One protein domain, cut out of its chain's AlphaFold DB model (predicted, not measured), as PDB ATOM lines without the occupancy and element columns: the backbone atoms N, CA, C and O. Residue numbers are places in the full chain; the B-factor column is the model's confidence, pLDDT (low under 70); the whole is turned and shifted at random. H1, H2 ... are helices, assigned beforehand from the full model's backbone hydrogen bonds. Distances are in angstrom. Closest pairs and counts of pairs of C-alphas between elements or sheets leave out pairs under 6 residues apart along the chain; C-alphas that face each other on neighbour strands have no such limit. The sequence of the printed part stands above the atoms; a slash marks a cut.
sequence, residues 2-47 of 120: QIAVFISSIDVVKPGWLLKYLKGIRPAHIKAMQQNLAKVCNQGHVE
ATOM      1  N   GLN A   2      81.195  48.243  98.436       78.09
ATOM      2  CA  GLN A   2      80.945  49.261  97.408       78.09
ATOM      3  C   GLN A   2      79.556  49.854  97.643       78.09
ATOM      4  O   GLN A   2      78.590  49.101  97.755       78.09
ATOM      5  N   ILE A   3      79.487  51.179  97.757       79.34
ATOM      6  CA  ILE A   3      78.248  51.975  97.879       79.34
ATOM      7  C   ILE A   3      78.092  52.973  96.723       79.34
ATOM      8  O   ILE A   3      77.040  53.578  96.560       79.34
ATOM      9  N   ALA A   4      79.147  53.142  95.928       84.36
ATOM     10  CA  ALA A   4      79.213  54.065  94.812       84.36
ATOM     11  C   ALA A   4      80.094  53.471  93.713       84.36
ATOM     12  O   ALA A   4      80.995  52.673  93.986       84.36
ATOM     13  N   VAL A   5      79.832  53.895  92.482       86.66
ATOM     14  CA  VAL A   5      80.605  53.517  91.303       86.66
ATOM     15  C   VAL A   5      81.417  54.723  90.853       86.66
ATOM     16  O   VAL A   5      80.870  55.810  90.668       86.66
ATOM     17  N   PHE A   6      82.719  54.524  90.668       86.18
ATOM     18  CA  PHE A   6      83.617  55.543  90.138       86.18
ATOM     19  C   PHE A   6      83.818  55.307  88.645       86.18
ATOM     20  O   PHE A   6      84.131  54.197  88.217       86.18
ATOM     21  N   ILE A   7      83.623  56.357  87.855       87.66
ATOM     22  CA  ILE A   7      83.756  56.334  86.398       87.66
ATOM     23  C   ILE A   7      84.828  57.327  85.955       87.66
ATOM     24  O   ILE A   7      85.032  58.362  86.590       87.66
ATOM     25  N   SER A   8      85.513  57.005  84.857       85.98
ATOM     26  CA  SER A   8      86.514  57.881  84.244       85.98
ATOM     27  C   SER A   8      85.871  59.179  83.748       85.98
ATOM     28  O   SER A   8      84.873  59.155  83.025       85.98
ATOM     29  N   SER A   9      86.480  60.317  84.093       81.60
ATOM     30  CA  SER A   9      86.040  61.642  83.630       81.60
ATOM     31  C   SER A   9      86.113  61.777  82.101       81.60
ATOM     32  O   SER A   9      85.284  62.445  81.493       81.60
ATOM     33  N   ILE A  10      87.071  61.098  81.461       84.16
ATOM     34  CA  ILE A  10      87.274  61.150  80.003       84.16
ATOM     35  C   ILE A  10      86.198  60.342  79.271       84.16
ATOM     36  O   ILE A  10      85.772  60.706  78.178       84.16
ATOM     37  N   ASP A  11      85.738  59.241  79.858       82.86
ATOM     38  CA  ASP A  11      84.716  58.420  79.219       82.86
ATOM     39  C   ASP A  11      83.312  58.989  79.424       82.86
ATOM     40  O   ASP A  11      82.487  58.911  78.516       82.86
ATOM     41  N   VAL A  12      83.045  59.633  80.568       82.54
ATOM     42  CA  VAL A  12      81.717  60.198  80.857       82.54
ATOM     43  C   VAL A  12      81.324  61.344  79.920       82.54
ATOM     44  O   VAL A  12      80.135  61.591  79.730       82.54
ATOM     45  N   VAL A  13      82.303  62.037  79.330       82.87
ATOM     46  CA  VAL A  13      82.061  63.148  78.395       82.87
ATOM     47  C   VAL A  13      81.768  62.682  76.968       82.87
ATOM     48  O   VAL A  13      81.284  63.482  76.166       82.87
ATOM     49  N   LYS A  14      82.015  61.402  76.649       84.83
ATOM     50  CA  LYS A  14      81.701  60.826  75.336       84.83
ATOM     51  C   LYS A  14      80.181  60.665  75.187       84.83
ATOM     52  O   LYS A  14      79.531  60.121  76.092       84.83
ATOM     53  N   PRO A  15      79.588  61.073  74.053       83.48
ATOM     54  CA  PRO A  15      78.143  61.018  73.862       83.48
ATOM     55  C   PRO A  15      77.617  59.581  73.997       83.48
ATOM     56  O   PRO A  15      78.150  58.637  73.420       83.48
ATOM     57  N   GLY A  16      76.570  59.403  74.806       85.04
ATOM     58  CA  GLY A  16      75.911  58.110  75.025       85.04
ATOM     59  C   GLY A  16      76.672  57.105  75.902       85.04
ATOM     60  O   GLY A  16      76.074  56.108  76.318       85.04
ATOM     61  N   TRP A  17      77.940  57.356  76.247       89.64
ATOM     62  CA  TRP A  17      78.747  56.417  77.033       89.64
ATOM     63  C   TRP A  17      78.150  56.164  78.418       89.64
ATOM     64  O   TRP A  17      77.962  55.010  78.797       89.64
ATOM     65  N   LEU A  18      77.763  57.223  79.139       86.61
ATOM     66  CA  LEU A  18      77.195  57.103  80.486       86.61
ATOM     67  C   LEU A  18      75.915  56.255  80.495       86.61
ATOM     68  O   LEU A  18      75.754  55.383  81.343       86.61
ATOM     69  N   LEU A  19      75.020  56.457  79.524       87.35
ATOM     70  CA  LEU A  19      73.788  55.671  79.416       87.35
ATOM     71  C   LEU A  19      74.079  54.200  79.101       87.35
ATOM     72  O   LEU A  19      73.453  53.316  79.687       87.35
ATOM     73  N   LYS A  20      75.037  53.926  78.207       91.90
ATOM     74  CA  LYS A  20      75.479  52.559  77.894       91.90
ATOM     75  C   LYS A  20      76.094  51.882  79.120       91.90
ATOM     76  O   LYS A  20      75.780  50.727  79.394       91.90
ATOM     77  N   TYR A  21      76.917  52.611  79.869       92.49
ATOM     78  CA  TYR A  21      77.538  52.144  81.101       92.49
ATOM     79  C   TYR A  21      76.489  51.789  82.161       92.49
ATOM     80  O   TYR A  21      76.476  50.665  82.657       92.49
ATOM     81  N   LEU A  22      75.556  52.706  82.448       90.41
ATOM     82  CA  LEU A  22      74.498  52.502  83.442       90.41
ATOM     83  C   LEU A  22      73.566  51.339  83.072       90.41
ATOM     84  O   LEU A  22      73.224  50.541  83.940       90.41
ATOM     85  N   LYS A  23      73.209  51.188  81.786       90.45
ATOM     86  CA  LYS A  23      72.433  50.032  81.297       90.45
ATOM     87  C   LYS A  23      73.166  48.698  81.472       90.45
ATOM     88  O   LYS A  23      72.514  47.667  81.595       90.45
ATOM     89  N   GLY A  24      74.498  48.705  81.473       92.45
ATOM     90  CA  GLY A  24      75.319  47.515  81.703       92.45
ATOM     91  C   GLY A  24      75.430  47.100  83.175       92.45
ATOM     92  O   GLY A  24      75.915  46.002  83.461       92.45
ATOM     93  N   ILE A  25      74.998  47.939  84.125       92.59
ATOM     94  CA  ILE A  25      75.074  47.605  85.551       92.59
ATOM     95  C   ILE A  25      74.050  46.516  85.870       92.59
ATOM     96  O   ILE A  25      72.838  46.701  85.773       92.59
ATOM     97  N   ARG A  26      74.556  45.364  86.312       93.33
ATOM     98  CA  ARG A  26      73.723  44.221  86.691       93.33
ATOM     99  C   ARG A  26      72.851  44.561  87.912       93.33
ATOM    100  O   ARG A  26      73.388  45.074  88.898       93.33
ATOM    101  N   PRO A  27      71.567  44.157  87.940       92.28
ATOM    102  CA  PRO A  27      70.688  44.357  89.098       92.28
ATOM    103  C   PRO A  27      71.249  43.790  90.411       92.28
ATOM    104  O   PRO A  27      71.096  44.394  91.470       92.28
ATOM    105  N   ALA A  28      71.970  42.665  90.343       92.14
ATOM    106  CA  ALA A  28      72.642  42.072  91.500       92.14
ATOM    107  C   ALA A  28      73.682  43.015  92.134       92.14
ATOM    108  O   ALA A  28      73.815  43.061  93.354       92.14
ATOM    109  N   HIS A  29      74.387  43.802  91.315       91.53
ATOM    110  CA  HIS A  29      75.368  44.771  91.795       91.53
ATOM    111  C   HIS A  29      74.683  45.960  92.483       91.53
ATOM    112  O   HIS A  29      75.120  46.391  93.545       91.53
ATOM    113  N   ILE A  30      73.561  46.437  91.933       88.84
ATOM    114  CA  ILE A  30      72.732  47.485  92.552       88.84
ATOM    115  C   ILE A  30      72.231  47.022  93.923       88.84
ATOM    116  O   ILE A  30      72.401  47.734  94.911       88.84
ATOM    117  N   LYS A  31      71.694  45.799  94.004       90.41
ATOM    118  CA  LYS A  31      71.214  45.218  95.264       90.41
ATOM    119  C   LYS A  31      72.336  45.085  96.298       90.41
ATOM    120  O   LYS A  31      72.130  45.400  97.466       90.41
ATOM    121  N   ALA A  32      73.534  44.679  95.876       90.48
ATOM    122  CA  ALA A  32      74.698  44.614  96.756       90.48
ATOM    123  C   ALA A  32      75.102  46.000  97.292       90.48
ATOM    124  O   ALA A  32      75.410  46.131  98.477       90.48
ATOM    125  N   MET A  33      75.062  47.046  96.456       88.61
ATOM    126  CA  MET A  33      75.331  48.420  96.898       88.61
ATOM    127  C   MET A  33      74.270  48.925  97.882       88.61
ATOM    128  O   MET A  33      74.627  49.493  98.909       88.61
ATOM    129  N   GLN A  34      72.987  48.649  97.631       86.23
ATOM    130  CA  GLN A  34      71.892  48.985  98.550       86.23
ATOM    131  C   GLN A  34      72.045  48.293  99.911       86.23
ATOM    132  O   GLN A  34      71.865  48.921 100.950       86.23
ATOM    133  N   GLN A  35      72.430  47.015  99.924       86.19
ATOM    134  CA  GLN A  35      72.692  46.283 101.165       86.19
ATOM    135  C   GLN A  35      73.905  46.837 101.918       86.19
ATOM    136  O   GLN A  35      73.861  46.956 103.140       86.19
ATOM    137  N   ASN A  36      74.984  47.189 101.214       84.90
ATOM    138  CA  ASN A  36      76.139  47.838 101.835       84.90
ATOM    139  C   ASN A  36      75.762  49.205 102.422       84.90
ATOM    140  O   ASN A  36      76.210  49.530 103.515       84.90
ATOM    141  N   LEU A  37      74.913  49.972 101.732       78.60
ATOM    142  CA  LEU A  37      74.408  51.250 102.224       78.60
ATOM    143  C   LEU A  37      73.590  51.060 103.508       78.60
ATOM    144  O   LEU A  37      73.861  51.725 104.501       78.60
ATOM    145  N   ALA A  38      72.663  50.097 103.525       78.51
ATOM    146  CA  ALA A  38      71.871  49.778 104.711       78.51
ATOM    147  C   ALA A  38      72.749  49.356 105.899       78.51
ATOM    148  O   ALA A  38      72.507  49.783 107.021       78.51
ATOM    149  N   LYS A  39      73.806  48.567 105.659       77.96
ATOM    150  CA  LYS A  39      74.788  48.222 106.700       77.96
ATOM    151  C   LYS A  39      75.466  49.464 107.264       77.96
ATOM    152  O   LYS A  39      75.491  49.616 108.475       77.96
ATOM    153  N   VAL A  40      75.970  50.358 106.410       71.27
ATOM    154  CA  VAL A  40      76.620  51.601 106.860       71.27
ATOM    155  C   VAL A  40      75.647  52.478 107.656       71.27
ATOM    156  O   VAL A  40      76.015  52.970 108.717       71.27
ATOM    157  N   CYS A  41      74.401  52.623 107.201       65.86
ATOM    158  CA  CYS A  41      73.379  53.399 107.909       65.86
ATOM    159  C   CYS A  41      72.991  52.781 109.262       65.86
ATOM    160  O   CYS A  41      72.818  53.507 110.234       65.86
ATOM    161  N   ASN A  42      72.884  51.454 109.341       65.75
ATOM    162  CA  ASN A  42      72.497  50.758 110.570       65.75
ATOM    163  C   ASN A  42      73.662  50.588 111.558       65.75
ATOM    164  O   ASN A  42      73.433  50.425 112.750       65.75
ATOM    165  N   GLN A  43      74.908  50.609 111.079       61.51
ATOM    166  CA  GLN A  43      76.103  50.424 111.908       61.51
ATOM    167  C   GLN A  43      76.604  51.729 112.536       61.51
ATOM    168  O   GLN A  43      77.435  51.688 113.439       61.51
ATOM    169  N   GLY A  44      76.045  52.874 112.137       52.26
ATOM    170  CA  GLY A  44      76.187  54.151 112.834       52.26
ATOM    171  C   GLY A  44      75.463  54.196 114.182       52.26
ATOM    172  O   GLY A  44      74.933  55.241 114.529       52.26
ATOM    173  N   HIS A  45      75.417  53.094 114.938       38.42
ATOM    174  CA  HIS A  45      75.000  53.107 116.336       38.42
ATOM    175  C   HIS A  45      76.049  53.897 117.127       38.42
ATOM    176  O   HIS A  45      77.000  53.351 117.678       38.42
ATOM    177  N   VAL A  46      75.924  55.220 117.095       42.28
ATOM    178  CA  VAL A  46      76.571  56.085 118.064       42.28
ATOM    179  C   VAL A  46      75.781  55.864 119.343       42.28
ATOM    180  O   VAL A  46      74.594  56.186 119.388       42.28
ATOM    181  N   GLU A  47      76.412  55.278 120.360       41.84
ATOM    182  CA  GLU A  47      75.914  55.298 121.736       41.84
ATOM    183  C   GLU A  47      75.877  56.755 122.213       41.84
ATOM    184  O   GLU A  47      76.739  57.226 122.948       41.84
TER     185      GLU A  47
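This is residues 2 to 47 of the 120 residues of an uncharacterized protein of Glycine max (UniProt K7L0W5). The printed part is an open, narrow loop of chain: residues 2 to 8 run stretched out from beside the long helix H3 to the one-turn helix H1, the chain turns through the short helix H2, and H3 runs back past the start. Residues 41 to 47, of which 41 to 43 belong to H3, stick out at the far end and add to the length. The printed part has 46 residues with three named helices, in the order H1, H2, H3, and no named strand; the class is all helix. It is only just extended, close to loose, with a radius of gyration of the C-alphas of 14.5 A and spans of 48 by 21 by 10 A.

The printed part begins at Gln 2, with its C-alpha at (80.945, 49.261, 97.408). H1 holds residues 9 to 12 and begins at C-alpha 9, (86.040, 61.642, 83.630). H2 holds residues 17 to 23 and is 9.9 A long from first to last C-alpha. H3 holds residues 27 to 43, is 24.2 A long, and ends at C-alpha 43, (76.103, 50.424, 111.908).

H1 and H2 only just touch, only at the corner by their tight link of 4 residues, with 3 pairs of C-alphas within 8 A; the closest are those of Val 12 and Leu 18, 5.5 A apart. A tight link of 3 residues joins H2 to H3, yet these two are apart. H1 and H3 are apart too. In H2 and H3 every O i to N i+4 pair is within hydrogen-bond range; H1 is too short for such a pair.

The two C-alphas farthest apart are those of Pro 15 and Glu 47, 48.3 A. The printed part has no cut. Neither link between helices is long. The mean pLDDT of the printed part is 81.1, and residues 41 to 47 are under 70.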